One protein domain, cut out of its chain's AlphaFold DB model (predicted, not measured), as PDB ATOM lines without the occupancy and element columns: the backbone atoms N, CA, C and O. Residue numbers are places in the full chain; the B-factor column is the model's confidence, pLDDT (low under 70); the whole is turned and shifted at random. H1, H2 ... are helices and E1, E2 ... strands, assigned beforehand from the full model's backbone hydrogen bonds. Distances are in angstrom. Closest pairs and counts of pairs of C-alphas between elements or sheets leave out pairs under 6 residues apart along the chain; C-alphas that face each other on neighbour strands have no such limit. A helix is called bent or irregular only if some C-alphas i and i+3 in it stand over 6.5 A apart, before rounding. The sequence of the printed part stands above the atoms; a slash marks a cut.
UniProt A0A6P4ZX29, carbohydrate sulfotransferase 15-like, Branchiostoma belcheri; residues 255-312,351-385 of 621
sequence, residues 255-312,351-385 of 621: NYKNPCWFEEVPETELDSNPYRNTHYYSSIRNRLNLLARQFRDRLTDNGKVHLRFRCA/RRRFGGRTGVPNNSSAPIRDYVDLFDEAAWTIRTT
ATOM      1  N   ASN A 255     -39.736   0.833  49.917       86.38
ATOM      2  CA  ASN A 255     -38.536   0.359  49.215       86.38
ATOM      3  C   ASN A 255     -38.218   1.086  47.889       86.38
ATOM      4  O   ASN A 255     -37.122   0.910  47.358       86.38
ATOM      5  N   TYR A 256     -39.103   1.943  47.366       92.44
ATOM      6  CA  TYR A 256     -38.793   2.862  46.265       92.44
ATOM      7  C   TYR A 256     -38.042   4.104  46.764       92.44
ATOM      8  O   TYR A 256     -38.473   4.754  47.712       92.44
ATOM      9  N   LYS A 257     -36.933   4.472  46.099       93.38
ATOM     10  CA  LYS A 257     -36.270   5.776  46.324       93.38
ATOM     11  C   LYS A 257     -37.162   6.940  45.883       93.38
ATOM     12  O   LYS A 257     -37.275   7.943  46.578       93.38
ATOM     13  N   ASN A 258     -37.808   6.803  44.725       96.44
ATOM     14  CA  ASN A 258     -38.793   7.772  44.243       96.44
ATOM     15  C   ASN A 258     -40.108   7.621  45.021       96.44
ATOM     16  O   ASN A 258     -40.534   6.484  45.231       96.44
ATOM     17  N   PRO A 259     -40.817   8.715  45.348       96.38
ATOM     18  CA  PRO A 259     -42.177   8.629  45.866       96.38
ATOM     19  C   PRO A 259     -43.112   8.073  44.774       96.38
ATOM     20  O   PRO A 259     -43.518   8.807  43.874       96.38
ATOM     21  N   CYS A 260     -43.418   6.772  44.813       97.19
ATOM     22  CA  CYS A 260     -44.270   6.078  43.836       97.19
ATOM     23  C   CYS A 260     -45.592   5.600  44.448       97.19
ATOM     24  O   CYS A 260     -45.654   5.285  45.635       97.19
ATOM     25  N   TRP A 261     -46.650   5.513  43.644       96.75
ATOM     26  CA  TRP A 261     -47.974   5.046  44.071       96.75
ATOM     27  C   TRP A 261     -48.766   4.432  42.911       96.75
ATOM     28  O   TRP A 261     -48.367   4.515  41.749       96.75
ATOM     29  N   PHE A 262     -49.901   3.812  43.231       95.31
ATOM     30  CA  PHE A 262     -50.916   3.442  42.249       95.31
ATOM     31  C   PHE A 262     -52.048   4.475  42.274       95.31
ATOM     32  O   PHE A 262     -52.519   4.851  43.345       95.31
ATOM     33  N   GLU A 263     -52.461   4.938  41.099       94.75
ATOM     34  CA  GLU A 263     -53.647   5.766  40.872       94.75
ATOM     35  C   GLU A 263     -54.712   4.893  40.193       94.75
ATOM     36  O   GLU A 263     -54.408   4.200  39.218       94.75
ATOM     37  N   GLU A 264     -55.942   4.893  40.705       94.06
ATOM     38  CA  GLU A 264     -57.065   4.187  40.076       94.06
ATOM     39  C   GLU A 264     -57.508   4.910  38.797       94.06
ATOM     40  O   GLU A 264     -57.630   6.137  38.767       94.06
ATOM     41  N   VAL A 265     -57.748   4.141  37.733       93.25
ATOM     42  CA  VAL A 265     -58.268   4.621  36.449       93.25
ATOM     43  C   VAL A 265     -59.694   4.088  36.284       93.25
ATOM     44  O   VAL A 265     -59.862   2.869  36.178       93.25
ATOM     45  N   PRO A 266     -60.720   4.960  36.261       90.88
ATOM     46  CA  PRO A 266     -62.100   4.548  36.017       90.88
ATOM     47  C   PRO A 266     -62.261   3.836  34.670       90.88
ATOM     48  O   PRO A 266     -61.588   4.183  33.698       90.88
ATOM     49  N   GLU A 267     -63.217   2.906  34.570       88.00
ATOM     50  CA  GLU A 267     -63.528   2.207  33.310       88.00
ATOM     51  C   GLU A 267     -63.837   3.178  32.155       88.00
ATOM     52  O   GLU A 267     -63.441   2.956  31.010       88.00
ATOM     53  N   THR A 268     -64.471   4.310  32.472       89.50
ATOM     54  CA  THR A 268     -64.791   5.399  31.539       89.50
ATOM     55  C   THR A 268     -63.571   6.159  31.004       89.50
ATOM     56  O   THR A 268     -63.706   6.899  30.030       89.50
ATOM     57  N   GLU A 269     -62.386   5.996  31.603       89.19
ATOM     58  CA  GLU A 269     -61.145   6.679  31.209       89.19
ATOM     59  C   GLU A 269     -60.124   5.755  30.510       89.19
ATOM     60  O   GLU A 269     -59.109   6.252  30.018       89.19
ATOM     61  N   LEU A 270     -60.375   4.442  30.396       88.00
ATOM     62  CA  LEU A 270     -59.396   3.458  29.886       88.00
ATOM     63  C   LEU A 270     -58.957   3.691  28.437       88.00
ATOM     64  O   LEU A 270     -57.777   3.558  28.120       88.00
ATOM     65  N   ASP A 271     -59.906   4.054  27.573       86.75
ATOM     66  CA  ASP A 271     -59.665   4.388  26.163       86.75
ATOM     67  C   ASP A 271     -59.514   5.906  25.946       86.75
ATOM     68  O   ASP A 271     -59.481   6.400  24.814       86.75
ATOM     69  N   SER A 272     -59.412   6.677  27.035       87.56
ATOM     70  CA  SER A 272     -59.093   8.099  26.970       87.56
ATOM     71  C   SER A 272     -57.595   8.317  26.732       87.56
ATOM     72  O   SER A 272     -56.744   7.497  27.070       87.56
ATOM     73  N   ASN A 273     -57.251   9.472  26.162       91.12
ATOM     74  CA  ASN A 273     -55.871   9.946  26.126       91.12
ATOM     75  C   ASN A 273     -55.676  10.954  27.274       91.12
ATOM     76  O   ASN A 273     -56.038  12.123  27.082       91.12
ATOM     77  N   PRO A 274     -55.099  10.563  28.430       90.94
ATOM     78  CA  PRO A 274     -54.930  11.474  29.567       90.94
ATOM     79  C   PRO A 274     -54.043  12.678  29.210       90.94
ATOM     80  O   PRO A 274     -54.261  13.789  29.685       90.94
ATOM     81  N   TYR A 275     -53.107  12.496  28.276       91.94
ATOM     82  CA  TYR A 275     -52.171  13.526  27.830       91.94
ATOM     83  C   TYR A 275     -52.766  14.523  26.818       91.94
ATOM     84  O   TYR A 275     -52.064  15.444  26.395       91.94
ATOM     85  N   ARG A 276     -54.028  14.365  26.384       85.12
ATOM     86  CA  ARG A 276     -54.624  15.145  25.276       85.12
ATOM     87  C   ARG A 276     -54.579  16.661  25.496       85.12
ATOM     88  O   ARG A 276     -54.380  17.403  24.536       85.12
ATOM     89  N   ASN A 277     -54.756  17.103  26.741       84.75
ATOM     90  CA  ASN A 277     -54.949  18.513  27.094       84.75
ATOM     91  C   ASN A 277     -53.737  19.146  27.811       84.75
ATOM     92  O   ASN A 277     -53.830  20.283  28.268       84.75
ATOM     93  N   THR A 278     -52.601  18.443  27.919       88.00
ATOM     94  CA  THR A 278     -51.467  18.911  28.735       88.00
ATOM     95  C   THR A 278     -50.797  20.176  28.183       88.00
ATOM     96  O   THR A 278     -50.468  20.290  26.998       88.00
ATOM     97  N   HIS A 279     -50.468  21.114  29.072       89.69
ATOM     98  CA  HIS A 279     -49.794  22.384  28.781       89.69
ATOM     99  C   HIS A 279     -48.352  22.200  28.253       89.69
ATOM    100  O   HIS A 279     -47.697  23.171  27.831       89.69
ATOM    101  N   TYR A 280     -47.849  20.961  28.257       87.62
ATOM    102  CA  TYR A 280     -46.566  20.534  27.697       87.62
ATOM    103  C   TYR A 280     -46.672  19.922  26.286       87.62
ATOM    104  O   TYR A 280     -45.635  19.682  25.661       87.62
ATOM    105  N   TYR A 281     -47.880  19.724  25.736       83.44
ATOM    106  CA  TYR A 281     -48.106  18.966  24.495       83.44
ATOM    107  C   TYR A 281     -47.297  19.482  23.297       83.44
ATOM    108  O   TYR A 281     -46.723  18.696  22.545       83.44
ATOM    109  N   SER A 282     -47.157  20.805  23.151       83.31
ATOM    110  CA  SER A 282     -46.376  21.418  22.064       83.31
ATOM    111  C   SER A 282     -44.892  21.023  22.052       83.31
ATOM    112  O   SER A 282     -44.281  21.030  20.993       83.31
ATOM    113  N   SER A 283     -44.310  20.701  23.212       77.75
ATOM    114  CA  SER A 283     -42.874  20.406  23.373       77.75
ATOM    115  C   SER A 283     -42.517  18.919  23.269       77.75
ATOM    116  O   SER A 283     -41.363  18.598  23.006       77.75
ATOM    117  N   ILE A 284     -43.477  18.014  23.489       88.44
ATOM    118  CA  ILE A 284     -43.233  16.561  23.620       88.44
ATOM    119  C   ILE A 284     -44.281  15.685  22.909       88.44
ATOM    120  O   ILE A 284     -44.348  14.480  23.154       88.44
ATOM    121  N   ARG A 285     -45.069  16.272  21.993       90.12
ATOM    122  CA  ARG A 285     -46.156  15.647  21.209       90.12
ATOM    123  C   ARG A 285     -45.913  14.181  20.838       90.12
ATOM    124  O   ARG A 285     -46.763  13.342  21.098       90.12
ATOM    125  N   ASN A 286     -44.759  13.869  20.249       91.25
ATOM    126  CA  ASN A 286     -44.482  12.526  19.731       91.25
ATOM    127  C   ASN A 286     -44.321  11.481  20.854       91.25
ATOM    128  O   ASN A 286     -44.813  10.367  20.700       91.25
ATOM    129  N   ARG A 287     -43.710  11.842  21.996       92.00
ATOM    130  CA  ARG A 287     -43.619  10.960  23.179       92.00
ATOM    131  C   ARG A 287     -44.992  10.782  23.826       92.00
ATOM    132  O   ARG A 287     -45.397   9.656  24.075       92.00
ATOM    133  N   LEU A 288     -45.749  11.867  24.009       92.38
ATOM    134  CA  LEU A 288     -47.102  11.797  24.576       92.38
ATOM    135  C   LEU A 288     -48.056  10.957  23.718       92.38
ATOM    136  O   LEU A 288     -48.821  10.166  24.254       92.38
ATOM    137  N   ASN A 289     -47.974  11.061  22.390       92.88
ATOM    138  CA  ASN A 289     -48.787  10.245  21.485       92.88
ATOM    139  C   ASN A 289     -48.383   8.759  21.494       92.88
ATOM    140  O   ASN A 289     -49.231   7.908  21.233       92.88
ATOM    141  N   LEU A 290     -47.127   8.430  21.818       93.00
ATOM    142  CA  LEU A 290     -46.701   7.049  22.070       93.00
ATOM    143  C   LEU A 290     -47.235   6.540  23.419       93.00
ATOM    144  O   LEU A 290     -47.819   5.461  23.467       93.00
ATOM    145  N   LEU A 291     -47.107   7.336  24.487       93.88
ATOM    146  CA  LEU A 291     -47.642   7.003  25.814       93.88
ATOM    147  C   LEU A 291     -49.168   6.852  25.810       93.88
ATOM    148  O   LEU A 291     -49.681   5.987  26.508       93.88
ATOM    149  N   ALA A 292     -49.883   7.657  25.019       94.12
ATOM    150  CA  ALA A 292     -51.330   7.559  24.842       94.12
ATOM    151  C   ALA A 292     -51.740   6.219  24.214       94.12
ATOM    152  O   ALA A 292     -52.634   5.552  24.718       94.12
ATOM    153  N   ARG A 293     -51.058   5.800  23.137       94.44
ATOM    154  CA  ARG A 293     -51.322   4.512  22.466       94.44
ATOM    155  C   ARG A 293     -51.044   3.314  23.368       94.44
ATOM    156  O   ARG A 293     -51.744   2.322  23.271       94.44
ATOM    157  N   GLN A 294     -50.034   3.426  24.228       93.56
ATOM    158  CA  GLN A 294     -49.631   2.388  25.178       93.56
ATOM    159  C   GLN A 294     -50.281   2.564  26.561       93.56
ATOM    160  O   GLN A 294     -49.810   1.967  27.525       93.56
ATOM    161  N   PHE A 295     -51.297   3.423  26.712       93.94
ATOM    162  CA  PHE A 295     -51.837   3.756  28.032       93.94
ATOM    163  C   PHE A 295     -52.461   2.528  28.702       93.94
ATOM    164  O   PHE A 295     -52.030   2.153  29.791       93.94
ATOM    165  N   ARG A 296     -53.393   1.861  28.007       92.06
ATOM    166  CA  ARG A 296     -54.101   0.667  28.490       92.06
ATOM    167  C   ARG A 296     -53.141  -0.491  28.794       92.06
ATOM    168  O   ARG A 296     -53.217  -1.066  29.875       92.06
ATOM    169  N   ASP A 297     -52.168  -0.738  27.914       91.06
ATOM    170  CA  ASP A 297     -51.125  -1.773  28.065       91.06
ATOM    171  C   ASP A 297     -50.230  -1.578  29.305       91.06
ATOM    172  O   ASP A 297     -49.594  -2.521  29.782       91.06
ATOM    173  N   ARG A 298     -50.134  -0.340  29.810       92.81
ATOM    174  CA  ARG A 298     -49.306   0.039  30.970       92.81
ATOM    175  C   ARG A 298     -50.074   0.054  32.292       92.81
ATOM    176  O   ARG A 298     -49.458   0.250  33.347       92.81
ATOM    177  N   LEU A 299     -51.393  -0.138  32.260       93.31
ATOM    178  CA  LEU A 299     -52.202  -0.303  33.465       93.31
ATOM    179  C   LEU A 299     -51.927  -1.669  34.112       93.31
ATOM    180  O   LEU A 299     -51.168  -2.509  33.625       93.31
ATOM    181  N   THR A 300     -52.501  -1.899  35.282       90.19
ATOM    182  CA  THR A 300     -52.475  -3.206  35.937       90.19
ATOM    183  C   THR A 300     -53.816  -3.474  36.562       90.19
ATOM    184  O   THR A 300     -54.299  -2.672  37.351       90.19
ATOM    185  N   ASP A 301     -54.395  -4.604  36.197       85.31
ATOM    186  CA  ASP A 301     -55.615  -5.099  36.803       85.31
ATOM    187  C   ASP A 301     -55.317  -5.758  38.160       85.31
ATOM    188  O   ASP A 301     -54.261  -6.374  38.343       85.31
ATOM    189  N   ASN A 302     -56.242  -5.628  39.105       80.06
ATOM    190  CA  ASN A 302     -56.240  -6.343  40.384       80.06
ATOM    191  C   ASN A 302     -57.505  -7.211  40.583       80.06
ATOM    192  O   ASN A 302     -57.781  -7.649  41.700       80.06
ATOM    193  N   GLY A 303     -58.274  -7.435  39.514       75.12
ATOM    194  CA  GLY A 303     -59.559  -8.133  39.508       75.12
ATOM    195  C   GLY A 303     -60.752  -7.262  39.915       75.12
ATOM    196  O   GLY A 303     -61.834  -7.804  40.135       75.12
ATOM    197  N   LYS A 304     -60.563  -5.942  40.083       76.69
ATOM    198  CA  LYS A 304     -61.609  -4.986  40.504       76.69
ATOM    199  C   LYS A 304     -61.475  -3.592  39.891       76.69
ATOM    200  O   LYS A 304     -62.489  -2.961  39.623       76.69
ATOM    201  N   VAL A 305     -60.250  -3.091  39.740       88.50
ATOM    202  CA  VAL A 305     -59.937  -1.761  39.194       88.50
ATOM    203  C   VAL A 305     -58.639  -1.800  38.394       88.50
ATOM    204  O   VAL A 305     -57.720  -2.567  38.693       88.50
ATOM    205  N   HIS A 306     -58.529  -0.916  37.404       93.25
ATOM    206  CA  HIS A 306     -57.291  -0.718  36.661       93.25
ATOM    207  C   HIS A 306     -56.409   0.332  37.349       93.25
ATOM    208  O   HIS A 306     -56.850   1.436  37.662       93.25
ATOM    209  N   LEU A 307     -55.140  -0.009  37.573       95.00
ATOM    210  CA  LEU A 307     -54.182   0.801  38.320       95.00
ATOM    211  C   LEU A 307     -53.065   1.342  37.419       95.00
ATOM    212  O   LEU A 307     -52.317   0.582  36.799       95.00
ATOM    213  N   ARG A 308     -52.897   2.666  37.408       95.38
ATOM    214  CA  ARG A 308     -51.794   3.393  36.766       95.38
ATOM    215  C   ARG A 308     -50.678   3.600  37.789       95.38
ATOM    216  O   ARG A 308     -50.885   4.223  38.824       95.38
ATOM    217  N   PHE A 309     -49.480   3.084  37.521       96.38
ATOM    218  CA  PHE A 309     -48.332   3.279  38.415       96.38
ATOM    219  C   PHE A 309     -47.673   4.641  38.157       96.38
ATOM    220  O   PHE A 309     -47.195   4.895  37.051       96.38
ATOM    221  N   ARG A 310     -47.650   5.512  39.172       97.44
ATOM    222  CA  ARG A 310     -47.074   6.866  39.127       97.44
ATOM    223  C   ARG A 310     -45.812   6.939  39.990       97.44
ATOM    224  O   ARG A 310     -45.699   6.221  40.980       97.44
ATOM    225  N   CYS A 311     -44.910   7.863  39.664       97.56
ATOM    226  CA  CYS A 311     -43.821   8.283  40.549       97.56
ATOM    227  C   CYS A 311     -43.593   9.793  40.428       97.56
ATOM    228  O   CYS A 311     -43.624  10.338  39.326       97.56
ATOM    229  N   ALA A 312     -43.306  10.451  41.548       97.38
ATOM    230  CA  ALA A 312     -42.765  11.805  41.586       97.38
ATOM    231  C   ALA A 312     -41.219  11.772  41.536       97.38
ATOM    232  O   ALA A 312     -40.619  10.723  41.789       97.38
ATOM    233  N   ARG A 351     -43.608  28.530  37.648       85.50
ATOM    234  CA  ARG A 351     -44.170  29.291  36.506       85.50
ATOM    235  C   ARG A 351     -45.446  28.687  35.941       85.50
ATOM    236  O   ARG A 351     -46.466  29.373  35.876       85.50
ATOM    237  N   ARG A 352     -45.413  27.416  35.520       86.31
ATOM    238  CA  ARG A 352     -46.542  26.799  34.796       86.31
ATOM    239  C   ARG A 352     -47.771  26.612  35.689       86.31
ATOM    240  O   ARG A 352     -48.872  26.828  35.193       86.31
ATOM    241  N   ARG A 353     -47.595  26.344  36.992       87.31
ATOM    242  CA  ARG A 353     -48.667  26.338  38.013       87.31
ATOM    243  C   ARG A 353     -49.471  27.652  38.062       87.31
ATOM    244  O   ARG A 353     -50.626  27.632  38.465       87.31
ATOM    245  N   PHE A 354     -48.907  28.769  37.588       82.50
ATOM    246  CA  PHE A 354     -49.506  30.114  37.635       82.50
ATOM    247  C   PHE A 354     -49.774  30.736  36.253       82.50
ATOM    248  O   PHE A 354     -49.792  31.960  36.110       82.50
ATOM    249  N   GLY A 355     -49.893  29.911  35.206       74.06
ATOM    250  CA  GLY A 355     -50.126  30.388  33.834       74.06
ATOM    251  C   GLY A 355     -48.927  31.106  33.199       74.06
ATOM    252  O   GLY A 355     -49.041  31.719  32.142       74.06
ATOM    253  N   GLY A 356     -47.746  31.050  33.817       64.44
ATOM    254  CA  GLY A 356     -46.538  31.667  33.282       64.44
ATOM    255  C   GLY A 356     -45.778  30.732  32.342       64.44
ATOM    256  O   GLY A 356     -45.215  29.737  32.791       64.44
ATOM    257  N   ARG A 357     -45.645  31.085  31.055       55.41
ATOM    258  CA  ARG A 357     -44.511  30.595  30.232       55.41
ATOM    259  C   ARG A 357     -43.265  31.472  30.418       55.41
ATOM    260  O   ARG A 357     -42.160  30.946  30.483       55.41
ATOM    261  N   THR A 358     -43.458  32.780  30.576       50.78
ATOM    262  CA  THR A 358     -42.412  33.823  30.654       50.78
ATOM    263  C   THR A 358     -42.539  34.700  31.911       50.78
ATOM    264  O   THR A 358     -42.047  35.821  31.948       50.78
ATOM    265  N   GLY A 359     -43.257  34.231  32.936       45.66
ATOM    266  CA  GLY A 359     -43.644  35.028  34.110       45.66
ATOM    267  C   GLY A 359     -44.907  35.873  33.888       45.66
ATOM    268  O   GLY A 359     -45.716  35.988  34.809       45.66
ATOM    269  N   VAL A 360     -45.131  36.357  32.659       42.91
ATOM    270  CA  VAL A 360     -46.388  36.991  32.212       42.91
ATOM    271  C   VAL A 360     -47.575  36.041  32.451       42.91
ATOM    272  O   VAL A 360     -47.451  34.860  32.110       42.91
ATOM    273  N   PRO A 361     -48.709  36.496  33.025       46.25
ATOM    274  CA  PRO A 361     -49.897  35.661  33.179       46.25
ATOM    275  C   PRO A 361     -50.542  35.324  31.828       46.25
ATOM    276  O   PRO A 361     -50.801  36.212  31.020       46.25
ATOM    277  N   ASN A 362     -50.892  34.056  31.631       58.53
ATOM    278  CA  ASN A 362     -52.038  33.661  30.817       58.53
ATOM    279  C   ASN A 362     -53.069  32.938  31.708       58.53
ATOM    280  O   ASN A 362     -52.744  32.531  32.824       58.53
ATOM    281  N   ASN A 363     -54.300  32.758  31.225       56.22
ATOM    282  CA  ASN A 363     -55.376  32.080  31.969       56.22
ATOM    283  C   ASN A 363     -55.269  30.535  31.959       56.22
ATOM    284  O   ASN A 363     -56.267  29.842  32.132       56.22
ATOM    285  N   SER A 364     -54.081  29.972  31.724       70.25
ATOM    286  CA  SER A 364     -53.863  28.534  31.518       70.25
ATOM    287  C   SER A 364     -52.775  28.013  32.460       70.25
ATOM    288  O   SER A 364     -51.649  27.698  32.060       70.25
ATOM    289  N   SER A 365     -53.116  27.968  33.750       84.75
ATOM    290  CA  SER A 365     -52.331  27.292  34.780       84.75
ATOM    291  C   SER A 365     -52.312  25.783  34.535       84.75
ATOM    292  O   SER A 365     -53.350  25.129  34.469       84.75
ATOM    293  N   ALA A 366     -51.111  25.213  34.437       89.38
ATOM    294  CA  ALA A 366     -50.946  23.773  34.304       89.38
ATOM    295  C   ALA A 366     -51.352  23.080  35.620       89.38
ATOM    296  O   ALA A 366     -50.741  23.377  36.655       89.38
ATOM    297  N   PRO A 367     -52.333  22.156  35.621       92.25
ATOM    298  CA  PRO A 367     -52.689  21.395  36.814       92.25
ATOM    299  C   PRO A 367     -51.522  20.502  37.260       92.25
ATOM    300  O   PRO A 367     -50.591  20.238  36.504       92.25
ATOM    301  N   ILE A 368     -51.570  19.998  38.493       94.56
ATOM    302  CA  ILE A 368     -50.543  19.079  39.013       94.56
ATOM    303  C   ILE A 368     -50.489  17.752  38.229       94.56
ATOM    304  O   ILE A 368     -49.408  17.194  38.062       94.56
ATOM    305  N   ARG A 369     -51.614  17.280  37.668       93.94
ATOM    306  CA  ARG A 369     -51.642  16.085  36.800       93.94
ATOM    307  C   ARG A 369     -50.708  16.232  35.588       93.94
ATOM    308  O   ARG A 369     -49.877  15.354  35.385       93.94
ATOM    309  N   ASP A 370     -50.719  17.385  34.907       93.75
ATOM    310  CA  ASP A 370     -49.798  17.695  33.797       93.75
ATOM    311  C   ASP A 370     -48.315  17.577  34.173       93.75
ATOM    312  O   ASP A 370     -47.485  17.372  33.290       93.75
ATOM    313  N   TYR A 371     -47.968  17.773  35.450       95.88
ATOM    314  CA  TYR A 371     -46.602  17.645  35.952       95.88
ATOM    315  C   TYR A 371     -46.242  16.192  36.256       95.88
ATOM    316  O   TYR A 371     -45.187  15.736  35.823       95.88
ATOM    317  N   VAL A 372     -47.115  15.451  36.948       96.75
ATOM    318  CA  VAL A 372     -46.879  14.026  37.246       96.75
ATOM    319  C   VAL A 372     -46.848  13.196  35.954       96.75
ATOM    320  O   VAL A 372     -46.011  12.308  35.818       96.75
ATOM    321  N   ASP A 373     -47.654  13.555  34.947       95.62
ATOM    322  CA  ASP A 373     -47.638  12.946  33.608       95.62
ATOM    323  C   ASP A 373     -46.262  13.039  32.909       95.62
ATOM    324  O   ASP A 373     -45.949  12.209  32.053       95.62
ATOM    325  N   LEU A 374     -45.395  13.993  33.290       96.44
ATOM    326  CA  LEU A 374     -44.024  14.089  32.768       96.44
ATOM    327  C   LEU A 374     -43.090  12.983  33.280       96.44
ATOM    328  O   LEU A 374     -41.966  12.873  32.785       96.44
ATOM    329  N   PHE A 375     -43.531  12.165  34.234       97.50
ATOM    330  CA  PHE A 375     -42.741  11.086  34.823       97.50
ATOM    331  C   PHE A 375     -43.307   9.693  34.522       97.50
ATOM    332  O   PHE A 375     -42.673   8.713  34.891       97.50
ATOM    333  N   ASP A 376     -44.414   9.554  33.787       95.94
ATOM    334  CA  ASP A 376     -45.046   8.246  33.521       95.94
ATOM    335  C   ASP A 376     -44.175   7.288  32.693       95.94
ATOM    336  O   ASP A 376     -44.150   6.081  32.942       95.94
ATOM    337  N   GLU A 377     -43.399   7.811  31.738       95.25
ATOM    338  CA  GLU A 377     -42.413   7.008  31.003       95.25
ATOM    339  C   GLU A 377     -41.302   6.503  31.939       95.25
ATOM    340  O   GLU A 377     -40.850   5.362  31.812       95.25
ATOM    341  N   ALA A 378     -40.924   7.311  32.934       96.94
ATOM    342  CA  ALA A 378     -39.948   6.939  33.946       96.94
ATOM    343  C   ALA A 378     -40.527   5.964  34.980       96.94
ATOM    344  O   ALA A 378     -39.906   4.940  35.238       96.94
ATOM    345  N   ALA A 379     -41.732   6.202  35.504       96.94
ATOM    346  CA  ALA A 379     -42.429   5.325  36.447       96.94
ATOM    347  C   ALA A 379     -42.650   3.919  35.862       96.94
ATOM    348  O   ALA A 379     -42.383   2.917  36.528       96.94
ATOM    349  N   TRP A 380     -43.044   3.833  34.586       95.19
ATOM    350  CA  TRP A 380     -43.130   2.564  33.862       95.19
ATOM    351  C   TRP A 380     -41.768   1.870  33.728       95.19
ATOM    352  O   TRP A 380     -41.658   0.674  34.001       95.19
ATOM    353  N   THR A 381     -40.717   2.607  33.349       94.62
ATOM    354  CA  THR A 381     -39.357   2.058  33.188       94.62
ATOM    355  C   THR A 381     -38.768   1.589  34.523       94.62
ATOM    356  O   THR A 381     -38.207   0.499  34.600       94.62
ATOM    357  N   ILE A 382     -38.955   2.363  35.597       94.88
ATOM    358  CA  ILE A 382     -38.617   2.001  36.980       94.88
ATOM    359  C   ILE A 382     -39.300   0.672  37.328       94.88
ATOM    360  O   ILE A 382     -38.624  -0.309  37.639       94.88
ATOM    361  N   ARG A 383     -40.632   0.602  37.204       92.62
ATOM    362  CA  ARG A 383     -41.421  -0.585  37.563       92.62
ATOM    363  C   ARG A 383     -41.053  -1.821  36.749       92.62
ATOM    364  O   ARG A 383     -40.954  -2.904  37.319       92.62
ATOM    365  N   THR A 384     -40.863  -1.685  35.439       90.94
ATOM    366  CA  THR A 384     -40.534  -2.821  34.564       90.94
ATOM    367  C   THR A 384     -39.107  -3.317  34.776       90.94
ATOM    368  O   THR A 384     -38.920  -4.524  34.908       90.94
ATOM    369  N   THR A 385     -38.121  -2.429  34.933       89.00
ATOM    370  CA  THR A 385     -36.747  -2.811  35.306       89.00
ATOM    371  C   THR A 385     -36.719  -3.549  36.645       89.00
ATOM    372  O   THR A 385     -36.108  -4.611  36.745       89.00
TER     373      THR A 385
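This is residues 255 to 312 and 351 to 385 of the 621 residues of the protein "carbohydrate sulfotransferase 15-like" of Branchiostoma belcheri (UniProt A0A6P4ZX29). A kinked helix, H3, runs through the middle, with a ribbon of two antiparallel strands, E1 and E2, on one side and the shorter helices H1 and H2 loosely on the other. H3 packs on the ribbon mainly along E2, and the loop of residues 351 to 367 reaches away from this body at one end. The printed part has 93 residues with three named helices and two named strands, in the order E1, H1, H2, E2, H3, and its class is mixed, helices and strands. It is only just compact, close to loose, with a radius of gyration of the C-alphas of 14.5 A, and only just elongated, with spans of 47 by 31 by 23 A.

E1 is residues 260 to 265, 15.9 A from first to last C-alpha, and begins with C-alpha 260 at (-44.270, 6.078, 43.836). H1 is residues 274 to 277, and H2 is residues 281 to 293, 14.9 A long, with C-alpha 281 at (-48.106, 18.966, 24.495). E2 is residues 306 to 311, 16.7 A long. H3 is residues 368 to 385, 26.1 A long, with a kink of 46 degrees near residue 375, and ends with C-alpha 385 at (-36.747, -2.811, 35.306). The three helices are irregular: C-alphas 274 and 277 of H1 are 7.5 A apart, 283 and 286 of H2 8.8 A, and 374 and 377 of H3 7.5 A.

E1 and E2 are antiparallel neighbours at 149 degrees; N 261 and O 310 are 2.9 A apart and N 308 and O 263 are 2.8 A apart, within hydrogen-bond range. Residues 300 to 301 make a short antiparallel pairing with residues 306 to 307 of E2. E2 and H3 have 14 pairs of C-alphas within 8 A, the closest those of Cys 311 and Ala 379 at 5.2 A. E1 and H3 have 1 such pair, Cys 260 and Ala 379, with C-alphas 7.7 A apart. H2 and H3 are close but not clearly touching, the closest C-alphas being those of Leu 291 and Glu 377 at 7.4 A; they run the same way at a steep tilt of 48 degrees. H1 and H3 are also close but not clearly touching, with the C-alphas of Tyr 275 and Asp 373 closest at 7.4 A. H1 and H2 touch, the closest C-alphas being those of Tyr 275 and Leu 288 at 6.3 A. E1 and H2 are apart, as are H1 and E2. O i to N i+4 pairs are within hydrogen-bond range in 7 of 9 cases in H2 and 9 of 14 in H3; H1 is too short for such a pair.

The two C-alphas farthest apart are those of Gly 303 and Val 360, at 47.6 A. Residues 313 to 350 are not printed, and C-alphas 312 and 351 are 18.3 A apart across this cut, which falls in the link from E2 to H3. The link from H2 to E2 is long, with 12 residues. The mean pLDDT of the printed part is 87.5, and residues 356 to 363 are under 70.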